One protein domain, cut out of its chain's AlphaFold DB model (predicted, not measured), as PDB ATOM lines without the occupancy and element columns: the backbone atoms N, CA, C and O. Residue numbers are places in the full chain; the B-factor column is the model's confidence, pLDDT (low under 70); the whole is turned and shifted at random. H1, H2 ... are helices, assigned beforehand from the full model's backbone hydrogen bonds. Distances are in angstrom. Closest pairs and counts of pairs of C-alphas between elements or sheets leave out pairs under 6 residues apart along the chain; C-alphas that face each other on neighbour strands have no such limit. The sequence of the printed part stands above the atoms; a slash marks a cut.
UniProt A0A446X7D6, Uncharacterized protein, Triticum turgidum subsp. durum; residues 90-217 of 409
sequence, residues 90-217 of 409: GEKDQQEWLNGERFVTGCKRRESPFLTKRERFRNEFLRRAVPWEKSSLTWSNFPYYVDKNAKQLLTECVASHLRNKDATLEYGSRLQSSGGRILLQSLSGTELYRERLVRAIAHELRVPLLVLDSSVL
ATOM      1  N   GLY A  90     -22.494 -25.490  27.647       85.25
ATOM      2  CA  GLY A  90     -21.273 -25.548  28.456       85.25
ATOM      3  C   GLY A  90     -20.681 -26.960  28.537       85.25
ATOM      4  O   GLY A  90     -19.470 -27.128  28.421       85.25
ATOM      5  N   GLU A  91     -21.524 -27.991  28.642       87.25
ATOM      6  CA  GLU A  91     -21.070 -29.389  28.620       87.25
ATOM      7  C   GLU A  91     -20.377 -29.746  27.293       87.25
ATOM      8  O   GLU A  91     -19.335 -30.403  27.290       87.25
ATOM      9  N   LYS A  92     -20.911 -29.270  26.160       86.12
ATOM     10  CA  LYS A  92     -20.278 -29.444  24.844       86.12
ATOM     11  C   LYS A  92     -18.920 -28.754  24.762       86.12
ATOM     12  O   LYS A  92     -17.971 -29.390  24.312       86.12
ATOM     13  N   ASP A  93     -18.808 -27.509  25.227       85.56
ATOM     14  CA  ASP A  93     -17.522 -26.796  25.243       85.56
ATOM     15  C   ASP A  93     -16.485 -27.546  26.079       85.56
ATOM     16  O   ASP A  93     -15.345 -27.728  25.657       85.56
ATOM     17  N   GLN A  94     -16.895 -28.038  27.250       86.62
ATOM     18  CA  GLN A  94     -16.023 -28.818  28.116       86.62
ATOM     19  C   GLN A  94     -15.568 -30.113  27.434       86.62
ATOM     20  O   GLN A  94     -14.395 -30.481  27.515       86.62
ATOM     21  N   GLN A  95     -16.467 -30.810  26.739       85.94
ATOM     22  CA  GLN A  95     -16.108 -32.004  25.976       85.94
ATOM     23  C   GLN A  95     -15.154 -31.683  24.821       85.94
ATOM     24  O   GLN A  95     -14.188 -32.421  24.622       85.94
ATOM     25  N   GLU A  96     -15.383 -30.603  24.071       84.81
ATOM     26  CA  GLU A  96     -14.485 -30.144  23.002       84.81
ATOM     27  C   GLU A  96     -13.093 -29.805  23.547       84.81
ATOM     28  O   GLU A  96     -12.092 -30.242  22.975       84.81
ATOM     29  N   TRP A  97     -13.025 -29.124  24.692       81.94
ATOM     30  CA  TRP A  97     -11.774 -28.805  25.372       81.94
ATOM     31  C   TRP A  97     -11.013 -30.069  25.791       81.94
ATOM     32  O   TRP A  97      -9.863 -30.263  25.392       81.94
ATOM     33  N   LEU A  98     -11.683 -30.999  26.483       82.19
ATOM     34  CA  LEU A  98     -11.093 -32.282  26.886       82.19
ATOM     35  C   LEU A  98     -10.643 -33.116  25.678       82.19
ATOM     36  O   LEU A  98      -9.613 -33.789  25.725       82.19
ATOM     37  N   ASN A  99     -11.409 -33.098  24.586       82.38
ATOM     38  CA  ASN A  99     -11.045 -33.775  23.343       82.38
ATOM     39  C   ASN A  99      -9.787 -33.164  22.715       82.38
ATOM     40  O   ASN A  99      -8.897 -33.910  22.301       82.38
ATOM     41  N   GLY A 100      -9.697 -31.834  22.677       79.50
ATOM     42  CA  GLY A 100      -8.529 -31.106  22.189       79.50
ATOM     43  C   GLY A 100      -7.279 -31.403  23.014       79.50
ATOM     44  O   GLY A 100      -6.235 -31.735  22.455       79.50
ATOM     45  N   GLU A 101      -7.384 -31.382  24.340       76.31
ATOM     46  CA  GLU A 101      -6.253 -31.646  25.232       76.31
ATOM     47  C   GLU A 101      -5.781 -33.105  25.165       76.31
ATOM     48  O   GLU A 101      -4.579 -33.380  25.069       76.31
ATOM     49  N   ARG A 102      -6.717 -34.065  25.102       75.44
ATOM     50  CA  ARG A 102      -6.387 -35.477  24.849       75.44
ATOM     51  C   ARG A 102      -5.681 -35.665  23.511       75.44
ATOM     52  O   ARG A 102      -4.737 -36.453  23.437       75.44
ATOM     53  N   PHE A 103      -6.115 -34.954  22.471       65.81
ATOM     54  CA  PHE A 103      -5.477 -34.997  21.159       65.81
ATOM     55  C   PHE A 103      -4.047 -34.444  21.220       65.81
ATOM     56  O   PHE A 103      -3.118 -35.116  20.778       65.81
ATOM     57  N   VAL A 104      -3.837 -33.287  21.857       70.06
ATOM     58  CA  VAL A 104      -2.504 -32.683  22.029       70.06
ATOM     59  C   VAL A 104      -1.559 -33.624  22.783       70.06
ATOM     60  O   VAL A 104      -0.465 -33.919  22.294       70.06
ATOM     61  N   THR A 105      -1.986 -34.167  23.923       68.75
ATOM     62  CA  THR A 105      -1.173 -35.077  24.752       68.75
ATOM     63  C   THR A 105      -0.929 -36.430  24.076       68.75
ATOM     64  O   THR A 105       0.132 -37.037  24.234       68.75
ATOM     65  N   GLY A 106      -1.894 -36.929  23.301       68.81
ATOM     66  CA  GLY A 106      -1.736 -38.141  22.494       68.81
ATOM     67  C   GLY A 106      -0.723 -37.964  21.363       68.81
ATOM     68  O   GLY A 106       0.081 -38.861  21.115       68.81
ATOM     69  N   CYS A 107      -0.713 -36.801  20.711       63.91
ATOM     70  CA  CYS A 107       0.236 -36.501  19.647       63.91
ATOM     71  C   CYS A 107       1.664 -36.282  20.171       63.91
ATOM     72  O   CYS A 107       2.592 -36.728  19.504       63.91
ATOM     73  N   LYS A 108       1.852 -35.672  21.355       69.19
ATOM     74  CA  LYS A 108       3.179 -35.533  21.999       69.19
ATOM     75  C   LYS A 108       3.849 -36.892  22.230       69.19
ATOM     76  O   LYS A 108       5.017 -37.069  21.918       69.19
ATOM     77  N   ARG A 109       3.079 -37.903  22.651       68.00
ATOM     78  CA  ARG A 109       3.567 -39.287  22.841       68.00
ATOM     79  C   ARG A 109       3.978 -40.006  21.551       68.00
ATOM     80  O   ARG A 109       4.593 -41.062  21.623       68.00
ATOM     81  N   ARG A 110       3.596 -39.481  20.385       69.25
ATOM     82  CA  ARG A 110       3.919 -40.047  19.066       69.25
ATOM     83  C   ARG A 110       4.904 -39.178  18.280       69.25
ATOM     84  O   ARG A 110       5.124 -39.444  17.102       69.25
ATOM     85  N   GLU A 111       5.449 -38.122  18.887       71.00
ATOM     86  CA  GLU A 111       6.485 -37.305  18.255       71.00
ATOM     87  C   GLU A 111       7.793 -38.073  18.159       71.00
ATOM     88  O   GLU A 111       8.180 -38.775  19.090       71.00
ATOM     89  N   SER A 112       8.479 -37.938  17.023       71.56
ATOM     90  CA  SER A 112       9.820 -38.483  16.905       71.56
ATOM     91  C   SER A 112      10.762 -37.712  17.837       71.56
ATOM     92  O   SER A 112      10.733 -36.475  17.860       71.56
ATOM     93  N   PRO A 113      11.635 -38.411  18.582       72.94
ATOM     94  CA  PRO A 113      12.612 -37.761  19.456       72.94
ATOM     95  C   PRO A 113      13.614 -36.900  18.665       72.94
ATOM     96  O   PRO A 113      14.227 -35.993  19.216       72.94
ATOM     97  N   PHE A 114      13.718 -37.117  17.354       72.00
ATOM     98  CA  PHE A 114      14.679 -36.468  16.461       72.00
ATOM     99  C   PHE A 114      14.252 -35.087  15.935       72.00
ATOM    100  O   PHE A 114      14.995 -34.466  15.183       72.00
ATOM    101  N   LEU A 115      13.064 -34.579  16.292       78.88
ATOM    102  CA  LEU A 115      12.664 -33.228  15.880       78.88
ATOM    103  C   LEU A 115      13.483 -32.168  16.613       78.88
ATOM    104  O   LEU A 115      13.583 -32.189  17.844       78.88
ATOM    105  N   THR A 116      13.967 -31.173  15.869       84.00
ATOM    106  CA  THR A 116      14.613 -29.995  16.454       84.00
ATOM    107  C   THR A 116      13.633 -29.230  17.350       84.00
ATOM    108  O   THR A 116      12.418 -29.254  17.136       84.00
ATOM    109  N   LYS A 117      14.137 -28.462  18.327       81.56
ATOM    110  CA  LYS A 117      13.290 -27.630  19.210       81.56
ATOM    111  C   LYS A 117      12.327 -26.729  18.420       81.56
ATOM    112  O   LYS A 117      11.162 -26.597  18.790       81.56
ATOM    113  N   ARG A 118      12.787 -26.162  17.296       84.88
ATOM    114  CA  ARG A 118      11.983 -25.323  16.389       84.88
ATOM    115  C   ARG A 118      10.858 -26.103  15.704       84.88
ATOM    116  O   ARG A 118       9.762 -25.572  15.542       84.88
ATOM    117  N   GLU A 119      11.116 -27.328  15.271       85.88
ATOM    118  CA  GLU A 119      10.103 -28.170  14.625       85.88
ATOM    119  C   GLU A 119       9.081 -28.679  15.629       85.88
ATOM    120  O   GLU A 119       7.888 -28.629  15.338       85.88
ATOM    121  N   ARG A 120       9.522 -29.069  16.833       83.50
ATOM    122  CA  ARG A 120       8.624 -29.390  17.950       83.50
ATOM    123  C   ARG A 120       7.690 -28.215  18.233       83.50
ATOM    124  O   ARG A 120       6.479 -28.413  18.249       83.50
ATOM    125  N   PHE A 121       8.231 -26.991  18.318       83.25
ATOM    126  CA  PHE A 121       7.425 -25.771  18.450       83.25
ATOM    127  C   PHE A 121       6.387 -25.674  17.338       83.25
ATOM    128  O   PHE A 121       5.189 -25.619  17.581       83.25
ATOM    129  N   ARG A 122       6.840 -25.689  16.083       86.56
ATOM    130  CA  ARG A 122       5.969 -25.500  14.922       86.56
ATOM    131  C   ARG A 122       4.847 -26.538  14.891       86.56
ATOM    132  O   ARG A 122       3.696 -26.179  14.648       86.56
ATOM    133  N   ASN A 123       5.172 -27.798  15.157       85.50
ATOM    134  CA  ASN A 123       4.215 -28.898  15.155       85.50
ATOM    135  C   ASN A 123       3.183 -28.758  16.277       85.50
ATOM    136  O   ASN A 123       2.007 -29.046  16.059       85.50
ATOM    137  N   GLU A 124       3.580 -28.249  17.444       84.00
ATOM    138  CA  GLU A 124       2.668 -27.999  18.559       84.00
ATOM    139  C   GLU A 124       1.560 -26.996  18.204       84.00
ATOM    140  O   GLU A 124       0.396 -27.189  18.567       84.00
ATOM    141  N   PHE A 125       1.907 -25.938  17.467       86.44
ATOM    142  CA  PHE A 125       0.953 -24.920  17.021       86.44
ATOM    143  C   PHE A 125       0.111 -25.423  15.849       86.44
ATOM    144  O   PHE A 125      -1.101 -25.221  15.833       86.44
ATOM    145  N   LEU A 126       0.715 -26.137  14.894       87.00
ATOM    146  CA  LEU A 126      -0.014 -26.703  13.755       87.00
ATOM    147  C   LEU A 126      -1.078 -27.719  14.183       87.00
ATOM    148  O   LEU A 126      -2.148 -27.760  13.584       87.00
ATOM    149  N   ARG A 127      -0.840 -28.493  15.247       83.62
ATOM    150  CA  ARG A 127      -1.843 -29.421  15.803       83.62
ATOM    151  C   ARG A 127      -3.051 -28.728  16.418       83.62
ATOM    152  O   ARG A 127      -4.113 -29.338  16.494       83.62
ATOM    153  N   ARG A 128      -2.880 -27.488  16.877       84.06
ATOM    154  CA  ARG A 128      -3.950 -26.661  17.448       84.06
ATOM    155  C   ARG A 128      -4.702 -25.856  16.396       84.06
ATOM    156  O   ARG A 128      -5.770 -25.333  16.693       84.06
ATOM    157  N   ALA A 129      -4.169 -25.754  15.179       88.88
ATOM    158  CA  ALA A 129      -4.891 -25.148  14.075       88.88
ATOM    159  C   ALA A 129      -6.064 -26.059  13.686       88.88
ATOM    160  O   ALA A 129      -5.882 -27.202  13.265       88.88
ATOM    161  N   VAL A 130      -7.282 -25.549  13.841       87.31
ATOM    162  CA  VAL A 130      -8.524 -26.255  13.538       87.31
ATOM    163  C   VAL A 130      -8.961 -25.896  12.113       87.31
ATOM    164  O   VAL A 130      -9.197 -24.718  11.830       87.31
ATOM    165  N   PRO A 131      -9.080 -26.880  11.201       90.56
ATOM    166  CA  PRO A 131      -9.704 -26.674   9.897       90.56
ATOM    167  C   PRO A 131     -11.167 -26.247  10.042       90.56
ATOM    168  O   PRO A 131     -11.863 -26.703  10.953       90.56
ATOM    169  N   TRP A 132     -11.645 -25.403   9.131       87.62
ATOM    170  CA  TRP A 132     -13.002 -24.850   9.187       87.62
ATOM    171  C   TRP A 132     -14.089 -25.924   9.024       87.62
ATOM    172  O   TRP A 132     -15.193 -25.749   9.517       87.62
ATOM    173  N   GLU A 133     -13.788 -27.062   8.397       87.19
ATOM    174  CA  GLU A 133     -14.740 -28.161   8.198       87.19
ATOM    175  C   GLU A 133     -15.126 -28.857   9.510       87.19
ATOM    176  O   GLU A 133     -16.164 -29.509   9.593       87.19
ATOM    177  N   LYS A 134     -14.278 -28.750  10.539       83.06
ATOM    178  CA  LYS A 134     -14.502 -29.391  11.840       83.06
ATOM    179  C   LYS A 134     -15.310 -28.520  12.801       83.06
ATOM    180  O   LYS A 134     -15.745 -29.033  13.830       83.06
ATOM    181  N   SER A 135     -15.506 -27.229  12.514       76.81
ATOM    182  CA  SER A 135     -16.296 -26.358  13.385       76.81
ATOM    183  C   SER A 135     -17.791 -26.513  13.099       76.81
ATOM    184  O   SER A 135     -18.294 -26.151  12.044       76.81
ATOM    185  N   SER A 136     -18.533 -27.010  14.087       78.00
ATOM    186  CA  SER A 136     -19.997 -27.177  14.039       78.00
ATOM    187  C   SER A 136     -20.782 -25.859  14.179       78.00
ATOM    188  O   SER A 136     -22.016 -25.840  14.127       78.00
ATOM    189  N   LEU A 137     -20.073 -24.749  14.393       85.12
ATOM    190  CA  LEU A 137     -20.637 -23.441  14.704       85.12
ATOM    191  C   LEU A 137     -20.780 -22.598  13.433       85.12
ATOM    192  O   LEU A 137     -19.836 -21.955  12.977       85.12
ATOM    193  N   THR A 138     -21.996 -22.585  12.891       87.19
ATOM    194  CA  THR A 138     -22.448 -21.682  11.827       87.19
ATOM    195  C   THR A 138     -23.241 -20.512  12.404       87.19
ATOM    196  O   THR A 138     -23.780 -20.592  13.506       87.19
ATOM    197  N   TRP A 139     -23.420 -19.442  11.626       88.00
ATOM    198  CA  TRP A 139     -24.299 -18.329  12.014       88.00
ATOM    199  C   TRP A 139     -25.757 -18.727  12.248       88.00
ATOM    200  O   TRP A 139     -26.441 -18.073  13.025       88.00
ATOM    201  N   SER A 140     -26.232 -19.789  11.591       85.56
ATOM    202  CA  SER A 140     -27.575 -20.335  11.815       85.56
ATOM    203  C   SER A 140     -27.715 -21.067  13.152       85.56
ATOM    204  O   SER A 140     -28.823 -21.179  13.661       85.56
ATOM    205  N   ASN A 141     -26.606 -21.553  13.714       87.38
ATOM    206  CA  ASN A 141     -26.539 -22.308  14.964       87.38
ATOM    207  C   ASN A 141     -25.861 -21.495  16.086       87.38
ATOM    208  O   ASN A 141     -25.344 -22.054  17.052       87.38
ATOM    209  N   PHE A 142     -25.784 -20.170  15.934       90.06
ATOM    210  CA  PHE A 142     -25.094 -19.325  16.898       90.06
ATOM    211  C   PHE A 142     -26.006 -19.056  18.112       90.06
ATOM    212  O   PHE A 142     -27.112 -18.546  17.936       90.06
ATOM    213  N   PRO A 143     -25.575 -19.386  19.343       86.56
ATOM    214  CA  PRO A 143     -26.457 -19.435  20.515       86.56
ATOM    215  C   PRO A 143     -26.781 -18.070  21.143       86.56
ATOM    216  O   PRO A 143     -27.558 -18.006  22.090       86.56
ATOM    217  N   TYR A 144     -26.181 -16.980  20.660       87.75
ATOM    218  CA  TYR A 144     -26.349 -15.644  21.236       87.75
ATOM    219  C   TYR A 144     -26.781 -14.629  20.178       87.75
ATOM    220  O   TYR A 144     -26.577 -14.821  18.984       87.75
ATOM    221  N   TYR A 145     -27.350 -13.506  20.609       88.44
ATOM    222  CA  TYR A 145     -27.600 -12.396  19.696       88.44
ATOM    223  C   TYR A 145     -26.281 -11.716  19.309       88.44
ATOM    224  O   TYR A 145     -25.455 -11.416  20.170       88.44
ATOM    225  N   VAL A 146     -26.107 -11.441  18.017       89.25
ATOM    226  CA  VAL A 146     -25.009 -10.627  17.489       89.25
ATOM    227  C   VAL A 146     -25.623  -9.533  16.639       89.25
ATOM    228  O   VAL A 146     -26.448  -9.809  15.767       89.25
ATOM    229  N   ASP A 147     -25.211  -8.294  16.890       91.25
ATOM    230  CA  ASP A 147     -25.652  -7.170  16.080       91.25
ATOM    231  C   ASP A 147     -25.247  -7.357  14.608       91.25
ATOM    232  O   ASP A 147     -24.115  -7.742  14.293       91.25
ATOM    233  N   LYS A 148     -26.186  -7.091  13.693       92.75
ATOM    234  CA  LYS A 148     -25.986  -7.320  12.256       92.75
ATOM    235  C   LYS A 148     -24.886  -6.426  11.696       92.75
ATOM    236  O   LYS A 148     -24.079  -6.906  10.900       92.75
ATOM    237  N   ASN A 149     -24.832  -5.171  12.138       94.00
ATOM    238  CA  ASN A 149     -23.842  -4.213  11.656       94.00
ATOM    239  C   ASN A 149     -22.452  -4.594  12.169       94.00
ATOM    240  O   ASN A 149     -21.509  -4.658  11.386       94.00
ATOM    241  N   ALA A 150     -22.333  -4.936  13.456       90.00
ATOM    242  CA  ALA A 150     -21.078  -5.412  14.035       90.00
ATOM    243  C   ALA A 150     -20.574  -6.693  13.351       90.00
ATOM    244  O   ALA A 150     -19.395  -6.794  13.012       90.00
ATOM    245  N   LYS A 151     -21.469  -7.657  13.091       91.94
ATOM    246  CA  LYS A 151     -21.140  -8.872  12.338       91.94
ATOM    247  C   LYS A 151     -20.612  -8.533  10.945       91.94
ATOM    248  O   LYS A 151     -19.573  -9.062  10.550       91.94
ATOM    249  N   GLN A 152     -21.333  -7.701  10.194       93.81
ATOM    250  CA  GLN A 152     -20.960  -7.350   8.827       93.81
ATOM    251  C   GLN A 152     -19.612  -6.628   8.797       93.81
ATOM    252  O   GLN A 152     -18.724  -7.056   8.066       93.81
ATOM    253  N   LEU A 153     -19.427  -5.628   9.661       91.88
ATOM    254  CA  LEU A 153     -18.175  -4.889   9.792       91.88
ATOM    255  C   LEU A 153     -16.998  -5.830  10.078       91.88
ATOM    256  O   LEU A 153     -16.000  -5.802   9.366       91.88
ATOM    257  N   LEU A 154     -17.123  -6.712  11.075       91.50
ATOM    258  CA  LEU A 154     -16.072  -7.677  11.409       91.50
ATOM    259  C   LEU A 154     -15.773  -8.623  10.242       91.50
ATOM    260  O   LEU A 154     -14.611  -8.892   9.944       91.50
ATOM    261  N   THR A 155     -16.812  -9.107   9.565       92.69
ATOM    262  CA  THR A 155     -16.669 -10.023   8.430       92.69
ATOM    263  C   THR A 155     -15.965  -9.341   7.260       92.69
ATOM    264  O   THR A 155     -15.053  -9.923   6.680       92.69
ATOM    265  N   GLU A 156     -16.323  -8.098   6.942       91.12
ATOM    266  CA  GLU A 156     -15.696  -7.295   5.889       91.12
ATOM    267  C   GLU A 156     -14.243  -6.945   6.227       91.12
ATOM    268  O   GLU A 156     -13.357  -7.132   5.387       91.12
ATOM    269  N   CYS A 157     -13.967  -6.532   7.469       89.06
ATOM    270  CA  CYS A 157     -12.610  -6.288   7.953       89.06
ATOM    271  C   CYS A 157     -11.733  -7.531   7.769       89.06
ATOM    272  O   CYS A 157     -10.680  -7.456   7.136       89.06
ATOM    273  N   VAL A 158     -12.174  -8.699   8.241       91.25
ATOM    274  CA  VAL A 158     -11.389  -9.937   8.120       91.25
ATOM    275  C   VAL A 158     -11.283 -10.388   6.656       91.25
ATOM    276  O   VAL A 158     -10.196 -10.742   6.196       91.25
ATOM    277  N   ALA A 159     -12.373 -10.332   5.886       90.81
ATOM    278  CA  ALA A 159     -12.383 -10.736   4.481       90.81
ATOM    279  C   ALA A 159     -11.449  -9.880   3.617       90.81
ATOM    280  O   ALA A 159     -10.759 -10.427   2.754       90.81
ATOM    281  N   SER A 160     -11.390  -8.566   3.857       88.50
ATOM    282  CA  SER A 160     -10.501  -7.656   3.127       88.50
ATOM    283  C   SER A 160      -9.029  -8.041   3.308       88.50
ATOM    284  O   SER A 160      -8.313  -8.192   2.319       88.50
ATOM    285  N   HIS A 161      -8.602  -8.344   4.537       86.81
ATOM    286  CA  HIS A 161      -7.230  -8.770   4.829       86.81
ATOM    287  C   HIS A 161      -6.891 -10.171   4.314       86.81
ATOM    288  O   HIS A 161      -5.729 -10.458   4.020       86.81
ATOM    289  N   LEU A 162      -7.879 -11.060   4.202       88.94
ATOM    290  CA  LEU A 162      -7.666 -12.411   3.686       88.94
ATOM    291  C   LEU A 162      -7.597 -12.450   2.158       88.94
ATOM    292  O   LEU A 162      -6.731 -13.135   1.611       88.94
ATOM    293  N   ARG A 163      -8.504 -11.735   1.484       88.69
ATOM    294  CA  ARG A 163      -8.681 -11.781   0.023       88.69
ATOM    295  C   ARG A 163      -7.848 -10.730  -0.707       88.69
ATOM    296  O   ARG A 163      -7.275 -11.037  -1.743       88.69
ATOM    297  N   ASN A 164      -7.735  -9.527  -0.146       85.69
ATOM    298  CA  ASN A 164      -7.149  -8.357  -0.804       85.69
ATOM    299  C   ASN A 164      -5.864  -7.907  -0.093       85.69
ATOM    300  O   ASN A 164      -5.740  -6.757   0.337       85.69
ATOM    301  N   LYS A 165      -4.897  -8.821   0.054       85.31
ATOM    302  CA  LYS A 165      -3.638  -8.547   0.767       85.31
ATOM    303  C   LYS A 165      -2.852  -7.404   0.133       85.31
ATOM    304  O   LYS A 165      -2.431  -6.505   0.853       85.31
ATOM    305  N   ASP A 166      -2.718  -7.407  -1.187       86.00
ATOM    306  CA  ASP A 166      -1.888  -6.433  -1.902       86.00
ATOM    307  C   ASP A 166      -2.491  -5.028  -1.822       86.00
ATOM    308  O   ASP A 166      -1.825  -4.099  -1.379       86.00
ATOM    309  N   ALA A 167      -3.796  -4.894  -2.079       82.75
ATOM    310  CA  ALA A 167      -4.500  -3.619  -1.934       82.75
ATOM    311  C   ALA A 167      -4.451  -3.086  -0.490       82.75
ATOM    312  O   ALA A 167      -4.268  -1.890  -0.259       82.75
ATOM    313  N   THR A 168      -4.564  -3.970   0.506       81.69
ATOM    314  CA  THR A 168      -4.455  -3.558   1.911       81.69
ATOM    315  C   THR A 168      -3.028  -3.130   2.270       81.69
ATOM    316  O   THR A 168      -2.839  -2.219   3.070       81.69
ATOM    317  N   LEU A 169      -2.005  -3.747   1.681       83.75
ATOM    318  CA  LEU A 169      -0.614  -3.357   1.904       83.75
ATOM    319  C   LEU A 169      -0.267  -2.040   1.199       83.75
ATOM    320  O   LEU A 169       0.364  -1.178   1.810       83.75
ATOM    321  N   GLU A 170      -0.701  -1.850  -0.043       85.50
ATOM    322  CA  GLU A 170      -0.403  -0.650  -0.832       85.50
ATOM    323  C   GLU A 170      -1.122   0.588  -0.295       85.50
ATOM    324  O   GLU A 170      -0.483   1.601  -0.004       85.50
ATOM    325  N   TYR A 171      -2.438   0.498  -0.100       82.19
ATOM    326  CA  TYR A 171      -3.257   1.640   0.311       82.19
ATOM    327  C   TYR A 171      -3.433   1.724   1.829       82.19
ATOM    328  O   TYR A 171      -3.553   2.812   2.389       82.19
ATOM    329  N   GLY A 172      -3.429   0.581   2.514       80.12
ATOM    330  CA  GLY A 172      -3.692   0.513   3.946       80.12
ATOM    331  C   GLY A 172      -2.458   0.716   4.820       80.12
ATOM    332  O   GLY A 172      -2.623   1.218   5.924       80.12
ATOM    333  N   SER A 173      -1.231   0.416   4.376       79.56
ATOM    334  CA  SER A 173      -0.038   0.372   5.255       79.56
ATOM    335  C   SER A 173       0.247   1.630   6.087       79.56
ATOM    336  O   SER A 173       0.925   1.544   7.111       79.56
ATOM    337  N   ARG A 174      -0.265   2.794   5.673       81.75
ATOM    338  CA  ARG A 174      -0.099   4.079   6.372       81.75
ATOM    339  C   ARG A 174      -1.182   4.362   7.418       81.75
ATOM    340  O   ARG A 174      -1.039   5.300   8.196       81.75
ATOM    341  N   LEU A 175      -2.255   3.576   7.445       81.88
ATOM    342  CA  LEU A 175      -3.384   3.744   8.351       81.88
ATOM    343  C   LEU A 175      -3.256   2.771   9.524       81.88
ATOM    344  O   LEU A 175      -3.204   1.563   9.336       81.88
ATOM    345  N   GLN A 176      -3.283   3.275  10.756       70.62
ATOM    346  CA  GLN A 176      -3.321   2.398  11.936       70.62
ATOM    347  C   GLN A 176      -4.615   1.564  11.991       70.62
ATOM    348  O   GLN A 176      -4.602   0.434  12.475       70.62
ATOM    349  N   SER A 177      -5.706   2.096  11.426       68.94
ATOM    350  CA  SER A 177      -7.013   1.431  11.342       68.94
ATOM    351  C   SER A 177      -7.078   0.292  10.315       68.94
ATOM    352  O   SER A 177      -8.043  -0.464  10.332       68.94
ATOM    353  N   SER A 178      -6.092   0.156   9.423       71.25
ATOM    354  CA  SER A 178      -6.013  -0.944   8.444       71.25
ATOM    355  C   SER A 178      -5.169  -2.119   8.961       71.25
ATOM    356  O   SER A 178      -4.722  -2.978   8.198       71.25
ATOM    357  N   GLY A 179      -4.862  -2.144  10.259       76.56
ATOM    358  CA  GLY A 179      -4.142  -3.261  10.842       76.56
ATOM    359  C   GLY A 179      -4.966  -4.542  10.722       76.56
ATOM    360  O   GLY A 179      -6.118  -4.575  11.131       76.56
ATOM    361  N   GLY A 180      -4.348  -5.640  10.278       82.31
ATOM    362  CA  GLY A 180      -4.964  -6.978  10.286       82.31
ATOM    363  C   GLY A 180      -5.152  -7.578  11.688       82.31
ATOM    364  O   GLY A 180      -5.110  -8.794  11.850       82.31
ATOM    365  N   ARG A 181      -5.267  -6.734  12.718       88.38
ATOM    366  CA  ARG A 181      -5.416  -7.098  14.127       88.38
ATOM    367  C   ARG A 181      -6.678  -6.436  14.649       88.38
ATOM    368  O   ARG A 181      -6.803  -5.220  14.576       88.38
ATOM    369  N   ILE A 182      -7.572  -7.241  15.203       90.38
ATOM    370  CA  ILE A 182      -8.840  -6.782  15.761       90.38
ATOM    371  C   ILE A 182      -8.832  -7.127  17.247       90.38
ATOM    372  O   ILE A 182      -8.574  -8.272  17.614       90.38
ATOM    373  N   LEU A 183      -9.100  -6.135  18.094       90.56
ATOM    374  CA  LEU A 183      -9.283  -6.335  19.525       90.56
ATOM    375  C   LEU A 183     -10.780  -6.421  19.826       90.56
ATOM    376  O   LEU A 183     -11.511  -5.456  19.628       90.56
ATOM    377  N   LEU A 184     -11.230  -7.575  20.316       90.62
ATOM    378  CA  LEU A 184     -12.599  -7.763  20.792       90.62
ATOM    379  C   LEU A 184     -12.633  -7.524  22.302       90.62
ATOM    380  O   LEU A 184     -12.222  -8.391  23.078       90.62
ATOM    381  N   GLN A 185     -13.098  -6.345  22.707       90.00
ATOM    382  CA  GLN A 185     -13.265  -5.988  24.112       90.00
ATOM    383  C   GLN A 185     -14.693  -6.295  24.567       90.00
ATOM    384  O   GLN A 185     -15.666  -5.924  23.914       90.00
ATOM    385  N   SER A 186     -14.809  -6.993  25.687       87.31
ATOM    386  CA  SER A 186     -16.076  -7.356  26.311       87.31
ATOM    387  C   SER A 186     -15.874  -7.496  27.821       87.31
ATOM    388  O   SER A 186     -14.745  -7.405  28.306       87.31
ATOM    389  N   LEU A 187     -16.964  -7.681  28.569       90.19
ATOM    390  CA  LEU A 187     -16.904  -7.897  30.017       90.19
ATOM    391  C   LEU A 187     -16.123  -9.180  30.348       90.19
ATOM    392  O   LEU A 187     -16.192 -10.157  29.599       90.19
ATOM    393  N   SER A 188     -15.418  -9.196  31.477       84.06
ATOM    394  CA  SER A 188     -14.750 -10.403  31.976       84.06
ATOM    395  C   SER A 188     -15.750 -11.558  32.113       84.06
ATOM    396  O   SER A 188     -16.877 -11.346  32.561       84.06
ATOM    397  N   GLY A 189     -15.367 -12.771  31.707       84.00
ATOM    398  CA  GLY A 189     -16.260 -13.938  31.701       84.00
ATOM    399  C   GLY A 189     -17.004 -14.164  30.377       84.00
ATOM    400  O   GLY A 189     -17.822 -15.078  30.273       84.00
ATOM    401  N   THR A 190     -16.749 -13.348  29.349       88.50
ATOM    402  CA  THR A 190     -17.328 -13.507  27.997       88.50
ATOM    403  C   THR A 190     -16.314 -14.029  26.970       88.50
ATOM    404  O   THR A 190     -16.478 -13.863  25.759       88.50
ATOM    405  N   GLU A 191     -15.246 -14.682  27.428       87.69
ATOM    406  CA  GLU A 191     -14.198 -15.271  26.585       87.69
ATOM    407  C   GLU A 191     -14.789 -16.311  25.629       87.69
ATOM    408  O   GLU A 191     -14.549 -16.238  24.425       87.69
ATOM    409  N   LEU A 192     -15.659 -17.189  26.140       87.44
ATOM    410  CA  LEU A 192     -16.343 -18.210  25.339       87.44
ATOM    411  C   LEU A 192     -17.219 -17.593  24.243       87.44
ATOM    412  O   LEU A 192     -17.278 -18.100  23.124       87.44
ATOM    413  N   TYR A 193     -17.887 -16.475  24.542       89.75
ATOM    414  CA  TYR A 193     -18.670 -15.744  23.547       89.75
ATOM    415  C   TYR A 193     -17.770 -15.202  22.428       89.75
ATOM    416  O   TYR A 193     -18.071 -15.403  21.250       89.75
ATOM    417  N   ARG A 194     -16.643 -14.567  22.782       91.25
ATOM    418  CA  ARG A 194     -15.676 -14.039  21.807       91.25
ATOM    419  C   ARG A 194     -15.070 -15.148  20.950       91.25
ATOM    420  O   ARG A 194     -15.012 -15.009  19.732       91.25
ATOM    421  N   GLU A 195     -14.669 -16.256  21.561       90.00
ATOM    422  CA  GLU A 195     -14.113 -17.409  20.852       90.00
ATOM    423  C   GLU A 195     -15.114 -17.983  19.844       90.00
ATOM    424  O   GLU A 195     -14.777 -18.199  18.677       90.00
ATOM    425  N   ARG A 196     -16.376 -18.155  20.255       90.69
ATOM    426  CA  ARG A 196     -17.453 -18.624  19.373       90.69
ATOM    427  C   ARG A 196     -17.730 -17.661  18.236       90.69
ATOM    428  O   ARG A 196     -17.929 -18.111  17.110       90.69
ATOM    429  N   LEU A 197     -17.746 -16.361  18.518       91.75
ATOM    430  CA  LEU A 197     -17.948 -15.329  17.506       91.75
ATOM    431  C   LEU A 197     -16.866 -15.428  16.423       91.75
ATOM    432  O   LEU A 197     -17.179 -15.495  15.235       91.75
ATOM    433  N   VAL A 198     -15.598 -15.516  16.831       92.38
ATOM    434  CA  VAL A 198     -14.466 -15.671  15.909       92.38
ATOM    435  C   VAL A 198     -14.544 -16.996  15.149       92.38
ATOM    436  O   VAL A 198     -14.292 -17.024  13.946       92.38
ATOM    437  N   ARG A 199     -14.951 -18.088  15.806       91.88
ATOM    438  CA  ARG A 199     -15.140 -19.399  15.167       91.88
ATOM    439  C   ARG A 199     -16.235 -19.380  14.097       91.88
ATOM    440  O   ARG A 199     -16.039 -19.968  13.035       91.88
ATOM    441  N   ALA A 200     -17.337 -18.671  14.333       92.69
ATOM    442  CA  ALA A 200     -18.403 -18.491  13.348       92.69
ATOM    443  C   ALA A 200     -17.935 -17.657  12.139       92.69
ATOM    444  O   ALA A 200     -18.182 -18.045  10.995       92.69
ATOM    445  N   ILE A 201     -17.194 -16.564  12.377       92.69
ATOM    446  CA  ILE A 201     -16.585 -15.745  11.312       92.69
ATOM    447  C   ILE A 201     -15.600 -16.583  10.481       92.69
ATOM    448  O   ILE A 201     -15.632 -16.552   9.252       92.69
ATOM    449  N   ALA A 202     -14.742 -17.372  11.135       92.75
ATOM    450  CA  ALA A 202     -13.773 -18.230  10.456       92.75
ATOM    451  C   ALA A 202     -14.451 -19.284   9.567       92.75
ATOM    452  O   ALA A 202     -14.006 -19.521   8.443       92.75
ATOM    453  N   HIS A 203     -15.560 -19.867  10.036       92.56
ATOM    454  CA  HIS A 203     -16.359 -20.806   9.250       92.56
ATOM    455  C   HIS A 203     -17.011 -20.127   8.030       92.56
ATOM    456  O   HIS A 203     -16.996 -20.684   6.933       92.56
ATOM    457  N   GLU A 204     -17.553 -18.913   8.174       92.00
ATOM    458  CA  GLU A 204     -18.118 -18.146   7.049       92.00
ATOM    459  C   GLU A 204     -17.068 -17.821   5.978       92.00
ATOM    460  O   GLU A 204     -17.334 -17.935   4.780       92.00
ATOM    461  N   LEU A 205     -15.852 -17.475   6.403       92.00
ATOM    462  CA  LEU A 205     -14.743 -17.143   5.508       92.00
ATOM    463  C   LEU A 205     -13.959 -18.370   5.017       92.00
ATOM    464  O   LEU A 205     -13.076 -18.211   4.174       92.00
ATOM    465  N   ARG A 206     -14.306 -19.575   5.495       92.50
ATOM    466  CA  ARG A 206     -13.649 -20.860   5.190       92.50
ATOM    467  C   ARG A 206     -12.141 -20.828   5.437       92.50
ATOM    468  O   ARG A 206     -11.347 -21.246   4.593       92.50
ATOM    469  N   VAL A 207     -11.740 -20.302   6.592       92.69
ATOM    470  CA  VAL A 207     -10.331 -20.222   6.992       92.69
ATOM    471  C   VAL A 207     -10.033 -21.107   8.197       92.69
ATOM    472  O   VAL A 207     -10.851 -21.185   9.114       92.69
ATOM    473  N   PRO A 208      -8.860 -21.766   8.231       92.69
ATOM    474  CA  PRO A 208      -8.427 -22.480   9.423       92.69
ATOM    475  C   PRO A 208      -8.202 -21.493  10.575       92.69
ATOM    476  O   PRO A 208      -7.652 -20.407  10.378       92.69
ATOM    477  N   LEU A 209      -8.613 -21.882  11.781       92.00
ATOM    478  CA  LEU A 209      -8.544 -21.057  12.985       92.00
ATOM    479  C   LEU A 209      -7.547 -21.649  13.983       92.00
ATOM    480  O   LEU A 209      -7.631 -22.823  14.331       92.00
ATOM    481  N   LEU A 210      -6.632 -20.822  14.481       91.06
ATOM    482  CA  LEU A 210      -5.734 -21.165  15.580       91.06
ATOM    483  C   LEU A 210      -6.122 -20.334  16.806       91.06
ATOM    484  O   LEU A 210      -6.062 -19.107  16.755       91.06
ATOM    485  N   VAL A 211      -6.515 -21.003  17.889       87.69
ATOM    486  CA  VAL A 211      -6.841 -20.363  19.171       87.69
ATOM    487  C   VAL A 211      -5.650 -20.523  20.111       87.69
ATOM    488  O   VAL A 211      -5.153 -21.633  20.297       87.69
ATOM    489  N   LEU A 212      -5.177 -19.408  20.669       86.56
ATOM    490  CA  LEU A 212      -4.054 -19.359  21.602       86.56
ATOM    491  C   LEU A 212      -4.513 -18.683  22.889       86.56
ATOM    492  O   LEU A 212      -5.012 -17.560  22.849       86.56
ATOM    493  N   ASP A 213      -4.309 -19.369  24.007       83.31
ATOM    494  CA  ASP A 213      -4.500 -18.830  25.350       83.31
ATOM    495  C   ASP A 213      -3.131 -18.587  26.011       83.31
ATOM    496  O   ASP A 213      -2.112 -19.140  25.591       83.31
ATOM    497  N   SER A 214      -3.104 -17.758  27.049       78.44
ATOM    498  CA  SER A 214      -1.931 -17.452  27.873       78.44
ATOM    499  C   SER A 214      -1.207 -18.710  28.373       78.44
ATOM    500  O   SER A 214       0.016 -18.790  28.290       78.44
ATOM    501  N   SER A 215      -1.967 -19.730  28.777       74.25
ATOM    502  CA  SER A 215      -1.471 -21.044  29.205       74.25
ATOM    503  C   SER A 215      -0.733 -21.814  28.097       74.25
ATOM    504  O   SER A 215       0.211 -22.555  28.359       74.25
ATOM    505  N   VAL A 216      -1.124 -21.611  26.837       69.69
ATOM    506  CA  VAL A 216      -0.579 -22.313  25.664       69.69
ATOM    507  C   VAL A 216       0.696 -21.650  25.143       69.69
ATOM    508  O   VAL A 216       1.430 -22.266  24.379       69.69
ATOM    509  N   LEU A 217       0.983 -20.406  25.531       65.44
ATOM    510  CA  LEU A 217       2.190 -19.684  25.113       65.44
ATOM    511  C   LEU A 217       3.418 -19.969  25.992       65.44
ATOM    512  O   LEU A 217       4.526 -19.609  25.598       65.44
TER     513      LEU A 217
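This is residues 90 to 217 of the 409 residues of an uncharacterized protein of Triticum turgidum subsp. durum (UniProt A0A446X7D6). The domain is a helical hairpin, H1 and H2, set to one side of a looser group of H3, H4 and H5; a short antiparallel pairing of residues 129 to 130 with 209 to 210 lies between the two parts. Residues 94 to 99 of H1 stick out free, and short H6 ends the printed part. The 128 printed residues include six named helices, H1 to H6 in chain order, and no named strand; the class is all helix. The whole is only just loose, close to compact, with a radius of gyration of the C-alphas of 17.2 A and spans of 47 by 39 by 28 A.

H1, residues 90 to 108, touches H2, residues 117 to 128, through residues 100 to 104 and 124 to 128 alone; the closest C-alphas, of Val 104 and Arg 127, are 7.1 A apart. This hairpin has a shallow tilt of 29 degrees, opposite ways. H3, residues 148 to 163, is close to but not clearly touching H4, residues 165 to 172; their closest C-alphas, of His 161 and Thr 168, are 6.6 A apart. Their lines are only just about perpendicular, at 70.2 degrees. H3, with residues 155 to 159 alone, only just touches residues 201 to 205 of H5, residues 191 to 205, with 3 pairs of C-alphas within 8 A. The closest are those of Thr 155 and Ile 201, 6.4 A apart, at a steep tilt of 57 degrees, the same way. H6, residues 214 to 217, touches no helix. Every O i to N i+4 pair is within hydrogen-bond range in H1, H3, H4 and H5, and 7 of 8 are in H2; H6 is too short for such a pair.

H1 begins at C-alpha 90 (-21.273, -25.548, 28.456) and is 27.2 A long. H2 is 17.4 A, H3 21.7 A and H5 21.2 A long. H6 ends at C-alpha 217 (2.190, -19.684, 25.113).

The C-alphas of Phe 114 and Asn 149, the two farthest apart, are 50.5 A apart. The printed part has no cut. The links H2 to H3 and H4 to H5 are long, of 19 and 18 residues. The model's pLDDT is under 70 at residues 103, 105 to 110, 177, and 216 to 217.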